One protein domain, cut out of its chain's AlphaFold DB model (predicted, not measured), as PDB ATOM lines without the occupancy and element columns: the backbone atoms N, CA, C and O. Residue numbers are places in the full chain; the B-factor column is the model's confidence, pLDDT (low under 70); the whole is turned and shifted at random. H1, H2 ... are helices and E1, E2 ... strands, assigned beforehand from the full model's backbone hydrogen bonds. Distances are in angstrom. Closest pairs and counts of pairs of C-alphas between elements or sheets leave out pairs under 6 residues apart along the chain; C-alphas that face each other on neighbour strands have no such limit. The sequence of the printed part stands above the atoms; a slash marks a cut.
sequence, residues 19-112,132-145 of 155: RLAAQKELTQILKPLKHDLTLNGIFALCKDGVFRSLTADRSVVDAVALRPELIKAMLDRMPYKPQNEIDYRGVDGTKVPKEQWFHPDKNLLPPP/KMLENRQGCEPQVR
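What this domain is: This is residues 19 to 112 and 132 to 145 of the 155 residues of an uncharacterized protein of Mollisia scopiformis (UniProt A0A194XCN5). A small antiparallel sheet of three strands forms the core, with the short helix H4 over it and, near one end of the sheet, the helices H1 and H2 packed on each other about perpendicular. H3 lies out beyond that end, off the sheet, and H5 lies far from the other helices, with a strand-poor tail, residues 136 to 145, after it. The printed part has 108 residues, with five named helices and three named strands in the order H1, E1, E2, E3, H2, H3, H4, H5, and the sheet's order is E1, E2, E3. The class is mixed, helices and strands, with 49 residues, under half of those printed, in named elements. The whole is compact, with a radius of gyration of the C-alphas of 13.7 A and a rounded outline of 35 by 33 by 24 A.

Where its parts are: H1 is residues 19 to 30, 16.4 A long, beginning at C-alpha 19 (174.818, 202.511, 72.288). E1 is residues 42 to 45, E2 residues 50 to 54 and E3 residues 60 to 65, which is 13.2 A long and ends at C-alpha 65 (174.937, 191.975, 57.495). H2 is residues 68 to 75, 10.6 A long. H3 is residues 83 to 87 and H4 residues 98 to 102. H5, residues 132 to 135, ends at C-alpha 135 (168.526, 175.241, 70.858).

How they stand to each other: E1, E2 and E3 form a meander, each strand the antiparallel neighbour of the one before, and E1 and E2 form a hairpin, as do E2 and E3. Between E1 and E2, N 44 and O 52 are within hydrogen-bond range at 2.9 A; between E2 and E3, N 51 and O 64 are at 2.8 A. H4 is on the sheet at a height of 7.8 A, only just over E3, with 3 of its C-alphas on that strand; the closest C-alphas of E3 and H4 are those of Val 60 and Phe 102, 5.5 A apart. H2 is on the sheet but only grazes it with residues 71 to 75. H1 is only just on it, with 5 pairs of C-alphas within 10 A, and only grazes it with residues 29 to 30. H1 and H2 touch, about perpendicular at 77 degrees, with the C-alphas of Gln 23 and Ala 73 closest at 5.4 A. H2 and H3 are close but not clearly touching, with the C-alphas of Leu 75 and Asn 84 closest at 7.9 A. H3 and H5 are not on the sheet, and H5 is apart from H1. Every O i to N i+4 pair is within hydrogen-bond range in H1, H2 and H3; H4 has 0 of 1, beside 2 of 2 O i to N i+3 pairs, and H5 is too short for such a pair.

The domain as a whole: The C-alphas farthest apart are those of Ile 86 and Lys 132, 39.2 A. Residues 113 to 131 are not printed, and C-alphas 112 and 132 are 25.5 A apart across this cut. Of the links printed whole, H1 to E1 is long. The mean pLDDT of the printed part is 95.1, and no printed residue is under 70.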
ATOM      1  N   ARG A  19     173.901 203.641  72.108       91.06
ATOM      2  CA  ARG A  19     174.818 202.511  72.288       91.06
ATOM      3  C   ARG A  19     174.123 201.329  72.961       91.06
ATOM      4  O   ARG A  19     174.287 200.190  72.523       91.06
ATOM      5  N   LEU A  20     173.311 201.576  73.992       92.88
ATOM      6  CA  LEU A  20     172.524 200.534  74.656       92.88
ATOM      7  C   LEU A  20     171.484 199.912  73.713       92.88
ATOM      8  O   LEU A  20     171.317 198.690  73.712       92.88
ATOM      9  N   ALA A  21     170.799 200.722  72.901       94.12
ATOM     10  CA  ALA A  21     169.848 200.232  71.907       94.12
ATOM     11  C   ALA A  21     170.538 199.334  70.868       94.12
ATOM     12  O   ALA A  21     170.083 198.212  70.656       94.12
ATOM     13  N   ALA A  22     171.679 199.763  70.319       95.62
ATOM     14  CA  ALA A  22     172.470 198.967  69.378       95.62
ATOM     15  C   ALA A  22     172.952 197.645  70.001       95.62
ATOM     16  O   ALA A  22     172.880 196.589  69.376       95.62
ATOM     17  N   GLN A  23     173.380 197.663  71.268       95.56
ATOM     18  CA  GLN A  23     173.750 196.445  71.991       95.56
ATOM     19  C   GLN A  23     172.559 195.491  72.183       95.56
ATOM     20  O   GLN A  23     172.699 194.280  72.003       95.56
ATOM     21  N   LYS A  24     171.374 196.003  72.529       94.81
ATOM     22  CA  LYS A  24     170.163 195.177  72.663       94.81
ATOM     23  C   LYS A  24     169.725 194.593  71.320       94.81
ATOM     24  O   LYS A  24     169.431 193.402  71.256       94.81
ATOM     25  N   GLU A  25     169.727 195.406  70.265       96.50
ATOM     26  CA  GLU A  25     169.408 195.001  68.893       96.50
ATOM     27  C   GLU A  25     170.353 193.891  68.419       96.50
ATOM     28  O   GLU A  25     169.894 192.829  67.998       96.50
ATOM     29  N   LEU A  26     171.666 194.072  68.602       97.12
ATOM     30  CA  LEU A  26     172.664 193.061  68.262       97.12
ATOM     31  C   LEU A  26     172.378 191.727  68.962       97.12
ATOM     32  O   LEU A  26     172.453 190.674  68.340       97.12
ATOM     33  N   THR A  27     172.003 191.736  70.243       95.12
ATOM     34  CA  THR A  27     171.644 190.496  70.956       95.12
ATOM     35  C   THR A  27     170.461 189.774  70.313       95.12
ATOM     36  O   THR A  27     170.502 188.551  70.194       95.12
ATOM     37  N   GLN A  28     169.433 190.503  69.871       95.44
ATOM     38  CA  GLN A  28     168.287 189.894  69.188       95.44
ATOM     39  C   GLN A  28     168.675 189.319  67.825       95.44
ATOM     40  O   GLN A  28     168.219 188.234  67.479       95.44
ATOM     41  N   ILE A  29     169.563 189.999  67.093       96.69
ATOM     42  CA  ILE A  29     170.072 189.544  65.794       96.69
ATOM     43  C   ILE A  29     170.925 188.279  65.928       96.69
ATOM     44  O   ILE A  29     170.793 187.358  65.128       96.69
ATOM     45  N   LEU A  30     171.801 188.215  66.935       94.56
ATOM     46  CA  LEU A  30     172.722 187.088  67.105       94.56
ATOM     47  C   LEU A  30     172.045 185.840  67.689       94.56
ATOM     48  O   LEU A  30     172.534 184.729  67.488       94.56
ATOM     49  N   LYS A  31     170.935 186.002  68.420       92.69
ATOM     50  CA  LYS A  31     170.229 184.903  69.096       92.69
ATOM     51  C   LYS A  31     169.801 183.763  68.150       92.69
ATOM     52  O   LYS A  31     170.107 182.621  68.500       92.69
ATOM     53  N   PRO A  32     169.131 184.018  67.006       93.69
ATOM     54  CA  PRO A  32     168.659 182.965  66.105       93.69
ATOM     55  C   PRO A  32     169.712 182.447  65.116       93.69
ATOM     56  O   PRO A  32     169.399 181.518  64.373       93.69
ATOM     57  N   LEU A  33     170.925 183.020  65.069       95.00
ATOM     58  CA  LEU A  33     171.945 182.567  64.120       95.00
ATOM     59  C   LEU A  33     172.285 181.099  64.357       95.00
ATOM     60  O   LEU A  33     172.570 180.694  65.491       95.00
ATOM     61  N   LYS A  34     172.288 180.315  63.278       96.31
ATOM     62  CA  LYS A  34     172.614 178.889  63.328       96.31
ATOM     63  C   LYS A  34     174.097 178.688  63.592       96.31
ATOM     64  O   LYS A  34     174.946 179.447  63.131       96.31
ATOM     65  N   HIS A  35     174.410 177.649  64.352       95.75
ATOM     66  CA  HIS A  35     175.777 177.238  64.670       95.75
ATOM     67  C   HIS A  35     176.142 176.045  63.793       95.75
ATOM     68  O   HIS A  35     175.264 175.292  63.371       95.75
ATOM     69  N   ASP A  36     177.433 175.862  63.546       96.44
ATOM     70  CA  ASP A  36     177.927 174.591  63.030       96.44
ATOM     71  C   ASP A  36     177.624 173.474  64.042       96.44
ATOM     72  O   ASP A  36     178.072 173.524  65.188       96.44
ATOM     73  N   LEU A  37     176.863 172.464  63.615       96.00
ATOM     74  CA  LEU A  37     176.440 171.354  64.474       96.00
ATOM     75  C   LEU A  37     177.595 170.427  64.863       96.00
ATOM     76  O   LEU A  37     177.459 169.674  65.823       96.00
ATOM     77  N   THR A  38     178.739 170.493  64.173       94.69
ATOM     78  CA  THR A  38     179.950 169.774  64.605       94.69
ATOM     79  C   THR A  38     180.640 170.447  65.795       94.69
ATOM     80  O   THR A  38     181.549 169.873  66.389       94.69
ATOM     81  N   LEU A  39     180.229 171.675  66.143       93.88
ATOM     82  CA  LEU A  39     180.830 172.516  67.183       93.88
ATOM     83  C   LEU A  39     182.328 172.825  66.968       93.88
ATOM     84  O   LEU A  39     182.986 173.337  67.873       93.88
ATOM     85  N   ASN A  40     182.865 172.556  65.773       95.31
ATOM     86  CA  ASN A  40     184.225 172.930  65.366       95.31
ATOM     87  C   ASN A  40     184.267 174.257  64.587       95.31
ATOM     88  O   ASN A  40     185.341 174.774  64.264       95.31
ATOM     89  N   GLY A  41     183.094 174.785  64.246       96.00
ATOM     90  CA  GLY A  41     182.912 176.073  63.609       96.00
ATOM     91  C   GLY A  41     183.190 177.272  64.514       96.00
ATOM     92  O   GLY A  41     183.491 177.150  65.700       96.00
ATOM     93  N   ILE A  42     183.083 178.465  63.932       97.12
ATOM     94  CA  ILE A  42     183.284 179.742  64.627       97.12
ATOM     95  C   ILE A  42     182.285 180.792  64.152       97.12
ATOM     96  O   ILE A  42     181.726 180.694  63.062       97.12
ATOM     97  N   PHE A  43     182.161 181.861  64.934       96.88
ATOM     98  CA  PHE A  43     181.583 183.112  64.462       96.88
ATOM     99  C   PHE A  43     182.679 184.101  64.087       96.88
ATOM    100  O   PHE A  43     183.645 184.268  64.832       96.88
ATOM    101  N   ALA A  44     182.510 184.783  62.959       97.31
ATOM    102  CA  ALA A  44     183.461 185.767  62.469       97.31
ATOM    103  C   ALA A  44     182.743 187.023  61.969       97.31
ATOM    104  O   ALA A  44     181.919 186.960  61.058       97.31
ATOM    105  N   LEU A  45     183.108 188.175  62.534       98.00
ATOM    106  CA  LEU A  45     182.882 189.466  61.892       98.00
ATOM    107  C   LEU A  45     183.981 189.648  60.846       98.00
ATOM    108  O   LEU A  45     185.157 189.698  61.205       98.00
ATOM    109  N   CYS A  46     183.611 189.676  59.569       96.75
ATOM    110  CA  CYS A  46     184.559 189.845  58.472       96.75
ATOM    111  C   CYS A  46     184.687 191.332  58.096       96.75
ATOM    112  O   CYS A  46     183.807 192.134  58.414       96.75
ATOM    113  N   LYS A  47     185.771 191.711  57.400       96.25
ATOM    114  CA  LYS A  47     186.069 193.120  57.044       96.25
ATOM    115  C   LYS A  47     185.059 193.763  56.083       96.25
ATOM    116  O   LYS A  47     185.085 194.970  55.886       96.25
ATOM    117  N   ASP A  48     184.159 192.973  55.509       97.69
ATOM    118  CA  ASP A  48     183.021 193.440  54.715       97.69
ATOM    119  C   ASP A  48     181.812 193.857  55.577       97.69
ATOM    120  O   ASP A  48     180.807 194.312  55.043       97.69
ATOM    121  N   GLY A  49     181.885 193.713  56.906       98.19
ATOM    122  CA  GLY A  49     180.803 194.063  57.830       98.19
ATOM    123  C   GLY A  49     179.724 192.987  57.967       98.19
ATOM    124  O   GLY A  49     178.713 193.210  58.637       98.19
ATOM    125  N   VAL A  50     179.920 191.813  57.360       98.62
ATOM    126  CA  VAL A  50     179.003 190.679  57.491       98.62
ATOM    127  C   VAL A  50     179.505 189.743  58.590       98.62
ATOM    128  O   VAL A  50     180.664 189.317  58.618       98.62
ATOM    129  N   PHE A  51     178.609 189.423  59.519       98.50
ATOM    130  CA  PHE A  51     178.849 188.489  60.607       98.50
ATOM    131  C   PHE A  51     178.396 187.092  60.197       98.50
ATOM    132  O   PHE A  51     177.233 186.895  59.843       98.50
ATOM    133  N   ARG A  52     179.311 186.124  60.226       98.50
ATOM    134  CA  ARG A  52     179.087 184.775  59.700       98.50
ATOM    135  C   ARG A  52     179.278 183.718  60.771       98.50
ATOM    136  O   ARG A  52     180.218 183.797  61.560       98.50
ATOM    137  N   SER A  53     178.413 182.715  60.739       98.31
ATOM    138  CA  SER A  53     178.636 181.404  61.334       98.31
ATOM    139  C   SER A  53     179.322 180.527  60.296       98.31
ATOM    140  O   SER A  53     178.829 180.387  59.175       98.31
ATOM    141  N   LEU A  54     180.478 179.983  60.644       98.38
ATOM    142  CA  LEU A  54     181.352 179.250  59.741       98.38
ATOM    143  C   LEU A  54     181.589 177.850  60.285       98.38
ATOM    144  O   LEU A  54     181.788 177.689  61.485       98.38
ATOM    145  N   THR A  55     181.661 176.862  59.406       97.06
ATOM    146  CA  THR A  55     182.179 175.527  59.722       97.06
ATOM    147  C   THR A  55     183.703 175.557  59.942       97.06
ATOM    148  O   THR A  55     184.376 176.590  59.785       97.06
ATOM    149  N   ALA A  56     184.286 174.405  60.286       96.19
ATOM    150  CA  ALA A  56     185.733 174.237  60.426       96.19
ATOM    151  C   ALA A  56     186.513 174.567  59.132       96.19
ATOM    152  O   ALA A  56     187.535 175.251  59.184       96.19
ATOM    153  N   ASP A  57     185.987 174.170  57.969       95.25
ATOM    154  CA  ASP A  57     186.521 174.445  56.624       95.25
ATOM    155  C   ASP A  57     186.138 175.829  56.071       95.25
ATOM    156  O   ASP A  57     186.542 176.183  54.965       95.25
ATOM    157  N   ARG A  58     185.421 176.641  56.862       96.56
ATOM    158  CA  ARG A  58     184.977 178.006  56.523       96.56
ATOM    159  C   ARG A  58     183.885 178.082  55.455       96.56
ATOM    160  O   ARG A  58     183.684 179.137  54.858       96.56
ATOM    161  N   SER A  59     183.119 177.010  55.294       96.75
ATOM    162  CA  SER A  59     181.810 177.073  54.647       96.75
ATOM    163  C   SER A  59     180.830 177.868  55.525       96.75
ATOM    164  O   SER A  59     180.878 177.796  56.756       96.75
ATOM    165  N   VAL A  60     179.958 178.670  54.911       98.25
ATOM    166  CA  VAL A  60     179.022 179.542  55.641       98.25
ATOM    167  C   VAL A  60     177.776 178.754  56.048       98.25
ATOM    168  O   VAL A  60     177.056 178.247  55.192       98.25
ATOM    169  N   VAL A  61     177.509 178.678  57.352       98.06
ATOM    170  CA  VAL A  61     176.303 178.054  57.928       98.06
ATOM    171  C   VAL A  61     175.152 179.054  57.993       98.06
ATOM    172  O   VAL A  61     174.008 178.724  57.688       98.06
ATOM    173  N   ASP A  62     175.460 180.279  58.419       98.38
ATOM    174  CA  ASP A  62     174.506 181.375  58.557       98.38
ATOM    175  C   ASP A  62     175.232 182.718  58.478       98.38
ATOM    176  O   ASP A  62     176.440 182.792  58.730       98.38
ATOM    177  N   ALA A  63     174.515 183.785  58.144       98.50
ATOM    178  CA  ALA A  63     175.109 185.104  57.995       98.50
ATOM    179  C   ALA A  63     174.105 186.236  58.206       98.50
ATOM    180  O   ALA A  63     172.940 186.162  57.811       98.50
ATOM    181  N   VAL A  64     174.604 187.345  58.748       98.50
ATOM    182  CA  VAL A  64     173.860 188.597  58.862       98.50
ATOM    183  C   VAL A  64     174.760 189.789  58.558       98.50
ATOM    184  O   VAL A  64     175.854 189.918  59.106       98.50
ATOM    185  N   ALA A  65     174.304 190.678  57.679       98.25
ATOM    186  CA  ALA A  65     174.937 191.975  57.495       98.25
ATOM    187  C   ALA A  65     174.670 192.884  58.691       98.25
ATOM    188  O   ALA A  65     173.522 193.048  59.111       98.25
ATOM    189  N   LEU A  66     175.721 193.521  59.197       98.56
ATOM    190  CA  LEU A  66     175.614 194.497  60.269       98.56
ATOM    191  C   LEU A  66     175.793 195.907  59.707       98.56
ATOM    192  O   LEU A  66     176.730 196.183  58.959       98.56
ATOM    193  N   ARG A  67     174.896 196.812  60.102       97.88
ATOM    194  CA  ARG A  67     175.070 198.257  59.900       97.88
ATOM    195  C   ARG A  67     176.191 198.797  60.805       97.88
ATOM    196  O   ARG A  67     176.503 198.139  61.806       97.88
ATOM    197  N   PRO A  68     176.775 199.976  60.518       97.69
ATOM    198  CA  PRO A  68     177.935 200.497  61.250       97.69
ATOM    199  C   PRO A  68     177.770 200.497  62.775       97.69
ATOM    200  O   PRO A  68     178.683 200.111  63.507       97.69
ATOM    201  N   GLU A  69     176.580 200.839  63.274       96.88
ATOM    202  CA  GLU A  69     176.300 200.867  64.713       96.88
ATOM    203  C   GLU A  69     176.374 199.472  65.354       96.88
ATOM    204  O   GLU A  69     176.862 199.313  66.474       96.88
ATOM    205  N   LEU A  70     175.930 198.441  64.629       98.06
ATOM    206  CA  LEU A  70     175.960 197.053  65.086       98.06
ATOM    207  C   LEU A  70     177.355 196.432  64.960       98.06
ATOM    208  O   LEU A  70     177.727 195.608  65.795       98.06
ATOM    209  N   ILE A  71     178.150 196.868  63.977       98.31
ATOM    210  CA  ILE A  71     179.578 196.530  63.877       98.31
ATOM    211  C   ILE A  71     180.308 197.051  65.118       98.31
ATOM    212  O   ILE A  71     180.974 196.272  65.801       98.31
ATOM    213  N   LYS A  72     180.120 198.333  65.472       96.75
ATOM    214  CA  LYS A  72     180.685 198.904  66.705       96.75
ATOM    215  C   LYS A  72     180.220 198.123  67.934       96.75
ATOM    216  O   LYS A  72     181.046 197.719  68.747       96.75
ATOM    217  N   ALA A  73     178.917 197.854  68.053       96.38
ATOM    218  CA  ALA A  73     178.372 197.104  69.182       96.38
ATOM    219  C   ALA A  73     178.985 195.696  69.310       96.38
ATOM    220  O   ALA A  73     179.222 195.232  70.427       96.38
ATOM    221  N   MET A  74     179.274 195.027  68.188       96.81
ATOM    222  CA  MET A  74     179.919 193.714  68.183       96.81
ATOM    223  C   MET A  74     181.388 193.806  68.595       96.81
ATOM    224  O   MET A  74     181.840 193.021  69.429       96.81
ATOM    225  N   LEU A  75     182.126 194.781  68.061       96.31
ATOM    226  CA  LEU A  75     183.519 195.012  68.433       96.31
ATOM    227  C   LEU A  75     183.646 195.347  69.920       96.31
ATOM    228  O   LEU A  75     184.470 194.742  70.598       96.31
ATOM    229  N   ASP A  76     182.771 196.197  70.456       95.00
ATOM    230  CA  ASP A  76     182.741 196.576  71.872       95.00
ATOM    231  C   ASP A  76     182.595 195.366  72.824       95.00
ATOM    232  O   ASP A  76     182.967 195.460  73.991       95.00
ATOM    233  N   ARG A  77     182.096 194.206  72.358       93.75
ATOM    234  CA  ARG A  77     182.024 192.946  73.140       93.75
ATOM    235  C   ARG A  77     183.331 192.149  73.151       93.75
ATOM    236  O   ARG A  77     183.451 191.158  73.872       93.75
ATOM    237  N   MET A  78     184.314 192.560  72.360       91.31
ATOM    238  CA  MET A  78     185.595 191.884  72.168       91.31
ATOM    239  C   MET A  78     186.725 192.640  72.887       91.31
ATOM    240  O   MET A  78     186.599 193.838  73.162       91.31
ATOM    241  N   PRO A  79     187.857 191.977  73.197       91.69
ATOM    242  CA  PRO A  79     189.059 192.671  73.652       91.69
ATOM    243  C   PRO A  79     189.463 193.781  72.678       91.69
ATOM    244  O   PRO A  79     189.336 193.608  71.463       91.69
ATOM    245  N   TYR A  80     189.956 194.903  73.205       91.25
ATOM    246  CA  TYR A  80     190.377 196.033  72.381       91.25
ATOM    247  C   TYR A  80     191.581 195.669  71.496       91.25
ATOM    248  O   TYR A  80     192.575 195.119  71.972       91.25
ATOM    249  N   LYS A  81     191.484 195.982  70.202       93.88
ATOM    250  CA  LYS A  81     192.531 195.816  69.189       93.88
ATOM    251  C   LYS A  81     192.529 197.053  68.286       93.88
ATOM    252  O   LYS A  81     191.657 197.131  67.425       93.88
ATOM    253  N   PRO A  82     193.490 197.985  68.421       92.69
ATOM    254  CA  PRO A  82     193.485 199.260  67.692       92.69
ATOM    255  C   PRO A  82     193.268 199.125  66.180       92.69
ATOM    256  O   PRO A  82     192.547 199.913  65.581       92.69
ATOM    257  N   GLN A  83     193.816 198.066  65.573       95.50
ATOM    258  CA  GLN A  83     193.658 197.781  64.146       95.50
ATOM    259  C   GLN A  83     192.190 197.679  63.697       95.50
ATOM    260  O   GLN A  83     191.879 198.026  62.563       95.50
ATOM    261  N   ASN A  84     191.268 197.272  64.576       95.81
ATOM    262  CA  ASN A  84     189.848 197.205  64.239       95.81
ATOM    263  C   ASN A  84     189.242 198.601  63.993       95.81
ATOM    264  O   ASN A  84     188.339 198.727  63.175       95.81
ATOM    265  N   GLU A  85     189.732 199.666  64.637       95.56
ATOM    266  CA  GLU A  85     189.254 201.028  64.335       95.56
ATOM    267  C   GLU A  85     189.641 201.479  62.924       95.56
ATOM    268  O   GLU A  85     189.003 202.368  62.369       95.56
ATOM    269  N   ILE A  86     190.684 200.883  62.343       96.31
ATOM    270  CA  ILE A  86     191.108 201.128  60.961       96.31
ATOM    271  C   ILE A  86     190.319 200.211  60.027       96.31
ATOM    272  O   ILE A  86     189.694 200.684  59.083       96.31
ATOM    273  N   ASP A  87     190.313 198.911  60.324       95.75
ATOM    274  CA  ASP A  87     189.716 197.877  59.476       95.75
ATOM    275  C   ASP A  87     188.200 198.045  59.292       95.75
ATOM    276  O   ASP A  87     187.679 197.666  58.248       95.75
ATOM    277  N   TYR A  88     187.498 198.595  60.289       97.19
ATOM    278  CA  TYR A  88     186.034 198.704  60.285       97.19
ATOM    279  C   TYR A  88     185.511 200.136  60.110       97.19
ATOM    280  O   TYR A  88     184.296 200.355  60.114       97.19
ATOM    281  N   ARG A  89     186.386 201.134  59.938       96.50
ATOM    282  CA  ARG A  89     185.954 202.521  59.716       96.50
ATOM    283  C   ARG A  89     185.265 202.660  58.367       96.50
ATOM    284  O   ARG A  89     185.835 202.346  57.330       96.50
ATOM    285  N   GLY A  90     184.035 203.172  58.388       96.25
ATOM    286  CA  GLY A  90     183.222 203.341  57.182       96.25
ATOM    287  C   GLY A  90     182.703 202.034  56.571       96.25
ATOM    288  O   GLY A  90     182.074 202.083  55.514       96.25
ATOM    289  N   VAL A  91     182.931 200.887  57.220       97.94
ATOM    290  CA  VAL A  91     182.388 199.595  56.787       97.94
ATOM    291  C   VAL A  91     180.895 199.534  57.099       97.94
ATOM    292  O   VAL A  91     180.457 199.898  58.189       97.94
ATOM    293  N   ASP A  92     180.117 199.056  56.130       98.06
ATOM    294  CA  ASP A  92     178.670 198.882  56.232       98.06
ATOM    295  C   ASP A  92     178.262 197.585  55.528       98.06
ATOM    296  O   ASP A  92     178.170 197.529  54.298       98.06
ATOM    297  N   GLY A  93     178.006 196.540  56.316       98.19
ATOM    298  CA  GLY A  93     177.653 195.225  55.792       98.19
ATOM    299  C   GLY A  93     176.331 195.218  55.030       98.19
ATOM    300  O   GLY A  93     176.114 194.351  54.189       98.19
ATOM    301  N   THR A  94     175.436 196.183  55.279       98.00
ATOM    302  CA  THR A  94     174.120 196.235  54.613       98.00
ATOM    303  C   THR A  94     174.217 196.583  53.129       98.00
ATOM    304  O   THR A  94     173.277 196.339  52.376       98.00
ATOM    305  N   LYS A  95     175.377 197.090  52.695       98.19
ATOM    306  CA  LYS A  95     175.696 197.361  51.289       98.19
ATOM    307  C   LYS A  95     176.252 196.143  50.550       98.19
ATOM    308  O   LYS A  95     176.423 196.209  49.336       98.19
ATOM    309  N   VAL A  96     176.544 195.048  51.253       98.00
ATOM    310  CA  VAL A  96     177.053 193.812  50.651       98.00
ATOM    311  C   VAL A  96     175.885 193.028  50.034       98.00
ATOM    312  O   VAL A  96     174.924 192.730  50.752       98.00
ATOM    313  N   PRO A  97     175.946 192.652  48.740       97.94
ATOM    314  CA  PRO A  97     174.938 191.806  48.101       97.94
ATOM    315  C   PRO A  97     174.683 190.508  48.871       97.94
ATOM    316  O   PRO A  97     175.619 189.878  49.369       97.94
ATOM    317  N   LYS A  98     173.418 190.084  48.948       96.44
ATOM    318  CA  LYS A  98     172.977 188.927  49.747       96.44
ATOM    319  C   LYS A  98     173.732 187.647  49.375       96.44
ATOM    320  O   LYS A  98     174.071 186.853  50.245       96.44
ATOM    321  N   GLU A  99     174.035 187.467  48.095       96.69
ATOM    322  CA  GLU A  99     174.769 186.321  47.557       96.69
ATOM    323  C   GLU A  99     176.177 186.224  48.168       96.69
ATOM    324  O   GLU A  99     176.629 185.142  48.543       96.69
ATOM    325  N   GLN A 100     176.847 187.365  48.365       97.75
ATOM    326  CA  GLN A 100     178.187 187.430  48.960       97.75
ATOM    327  C   GLN A 100     178.188 187.150  50.470       97.75
ATOM    328  O   GLN A 100     179.244 186.929  51.068       97.75
ATOM    329  N   TRP A 101     177.021 187.112  51.120       97.88
ATOM    330  CA  TRP A 101     176.948 186.725  52.530       97.88
ATOM    331  C   TRP A 101     177.311 185.248  52.696       97.88
ATOM    332  O   TRP A 101     178.046 184.905  53.619       97.88
ATOM    333  N   PHE A 102     176.856 184.400  51.768       97.81
ATOM    334  CA  PHE A 102     177.065 182.949  51.786       97.81
ATOM    335  C   PHE A 102     178.184 182.484  50.843       97.81
ATOM    336  O   PHE A 102     178.692 181.375  50.997       97.81
ATOM    337  N   HIS A 103     178.624 183.354  49.929       97.19
ATOM    338  CA  HIS A 103     179.756 183.121  49.028       97.19
ATOM    339  C   HIS A 103     180.787 184.266  49.093       97.19
ATOM    340  O   HIS A 103     180.995 184.963  48.097       97.19
ATOM    341  N   PRO A 104     181.410 184.512  50.260       97.19
ATOM    342  CA  PRO A 104     182.425 185.552  50.396       97.19
ATOM    343  C   PRO A 104     183.718 185.185  49.663       97.19
ATOM    344  O   PRO A 104     184.020 184.009  49.446       97.19
ATOM    345  N   ASP A 105     184.535 186.197  49.360       95.38
ATOM    346  CA  ASP A 105     185.940 185.963  49.021       95.38
ATOM    347  C   ASP A 105     186.617 185.227  50.191       95.38
ATOM    348  O   ASP A 105     186.523 185.638  51.350       95.38
ATOM    349  N   LYS A 106     187.318 184.132  49.883       92.75
ATOM    350  CA  LYS A 106     188.032 183.317  50.871       92.75
ATOM    351  C   LYS A 106     189.074 184.124  51.645       92.75
ATOM    352  O   LYS A 106     189.324 183.807  52.802       92.75
ATOM    353  N   ASN A 107     189.631 185.181  51.051       94.69
ATOM    354  CA  ASN A 107     190.596 186.066  51.710       94.69
ATOM    355  C   ASN A 107     189.985 186.881  52.863       94.69
ATOM    356  O   ASN A 107     190.719 187.386  53.712       94.69
ATOM    357  N   LEU A 108     188.655 187.022  52.905       94.56
ATOM    358  CA  LEU A 108     187.949 187.674  54.012       94.56
ATOM    359  C   LEU A 108     187.767 186.745  55.215       94.56
ATOM    360  O   LEU A 108     187.502 187.223  56.319       94.56
ATOM    361  N   LEU A 109     187.869 185.431  55.002       96.38
ATOM    362  CA  LEU A 109     187.600 184.437  56.025       96.38
ATOM    363  C   LEU A 109     188.859 184.145  56.855       96.38
ATOM    364  O   LEU A 109     189.972 184.112  56.326       96.38
ATOM    365  N   PRO A 110     188.709 183.890  58.165       95.50
ATOM    366  CA  PRO A 110     189.813 183.408  58.987       95.50
ATOM    367  C   PRO A 110     190.298 182.032  58.494       95.50
ATOM    368  O   PRO A 110     189.514 181.281  57.910       95.50
ATOM    369  N   PRO A 111     191.555 181.644  58.782       95.75
ATOM    370  CA  PRO A 111     192.105 180.367  58.329       95.75
ATOM    371  C   PRO A 111     191.258 179.181  58.821       95.75
ATOM    372  O   PRO A 111     190.691 179.258  59.921       95.75
ATOM    373  N   PRO A 112     191.144 178.093  58.038       95.75
ATOM    374  CA  PRO A 112     190.376 176.915  58.425       95.75
ATOM    375  C   PRO A 112     190.962 176.253  59.672       95.75
ATOM    376  O   PRO A 112     192.153 176.360  59.965       95.75
ATOM    377  N   LYS A 132     169.991 170.008  69.744       95.88
ATOM    378  CA  LYS A 132     169.154 170.191  70.943       95.88
ATOM    379  C   LYS A 132     169.873 171.001  72.017       95.88
ATOM    380  O   LYS A 132     169.260 171.850  72.662       95.88
ATOM    381  N   MET A 133     171.170 170.769  72.215       94.44
ATOM    382  CA  MET A 133     171.981 171.544  73.156       94.44
ATOM    383  C   MET A 133     172.064 173.025  72.748       94.44
ATOM    384  O   MET A 133     171.874 173.907  73.586       94.44
ATOM    385  N   LEU A 134     172.283 173.309  71.461       92.69
ATOM    386  CA  LEU A 134     172.342 174.670  70.924       92.69
ATOM    387  C   LEU A 134     170.996 175.400  70.997       92.69
ATOM    388  O   LEU A 134     170.979 176.597  71.283       92.69
ATOM    389  N   GLU A 135     169.888 174.698  70.763       91.00
ATOM    390  CA  GLU A 135     168.526 175.241  70.858       91.00
ATOM    391  C   GLU A 135     168.141 175.589  72.302       91.00
ATOM    392  O   GLU A 135     167.507 176.616  72.543       91.00
ATOM    393  N   ASN A 136     168.574 174.775  73.269       90.38
ATOM    394  CA  ASN A 136     168.255 174.954  74.687       90.38
ATOM    395  C   ASN A 136     169.252 175.841  75.449       90.38
ATOM    396  O   ASN A 136     169.110 176.033  76.660       90.38
ATOM    397  N   ARG A 137     170.268 176.393  74.777       86.25
ATOM    398  CA  ARG A 137     171.271 177.226  75.447       86.25
ATOM    399  C   ARG A 137     170.624 178.477  76.053       86.25
ATOM    400  O   ARG A 137     169.921 179.234  75.380       86.25
ATOM    401  N   GLN A 138     170.934 178.755  77.314       78.75
ATOM    402  CA  GLN A 138     170.649 180.057  77.910       78.75
ATOM    403  C   GLN A 138     171.819 180.999  77.637       78.75
ATOM    404  O   GLN A 138     172.979 180.657  77.855       78.75
ATOM    405  N   GLY A 139     171.516 182.182  77.105       72.19
ATOM    406  CA  GLY A 139     172.525 183.210  76.872       72.19
ATOM    407  C   GLY A 139     172.971 183.852  78.184       72.19
ATOM    408  O   GLY A 139     172.149 184.102  79.063       72.19
ATOM    409  N   CYS A 140     174.259 184.163  78.298       76.44
ATOM    410  CA  CYS A 140     174.757 185.058  79.342       76.44
ATOM    411  C   CYS A 140     174.428 186.519  78.993       76.44
ATOM    412  O   CYS A 140     174.299 186.864  77.813       76.44
ATOM    413  N   GLU A 141     174.329 187.393  80.004       83.69
ATOM    414  CA  GLU A 141     174.258 188.838  79.755       83.69
ATOM    415  C   GLU A 141     175.518 189.270  78.978       83.69
ATOM    416  O   GLU A 141     176.636 188.963  79.412       83.69
ATOM    417  N   PRO A 142     175.380 189.956  77.828       86.69
ATOM    418  CA  PRO A 142     176.535 190.462  77.108       86.69
ATOM    419  C   PRO A 142     177.288 191.489  77.956       86.69
ATOM    420  O   PRO A 142     176.707 192.211  78.766       86.69
ATOM    421  N   GLN A 143     178.590 191.594  77.728       89.38
ATOM    422  CA  GLN A 143     179.439 192.571  78.400       89.38
ATOM    423  C   GLN A 143     180.157 193.423  77.363       89.38
ATOM    424  O   GLN A 143     180.640 192.912  76.352       89.38
ATOM    425  N   VAL A 144     180.254 194.720  77.634       91.50
ATOM    426  CA  VAL A 144     181.123 195.633  76.896       91.50
ATOM    427  C   VAL A 144     182.520 195.551  77.486       91.50
ATOM    428  O   VAL A 144     182.723 195.766  78.674       91.50
ATOM    429  N   ARG A 145     183.499 195.227  76.654       91.94
ATOM    430  CA  ARG A 145     184.907 195.047  77.024       91.94
ATOM    431  C   ARG A 145     185.801 196.158  76.485       91.94
ATOM    432  O   ARG A 145     186.942 196.282  76.919       91.94
TER     433      ARG A 145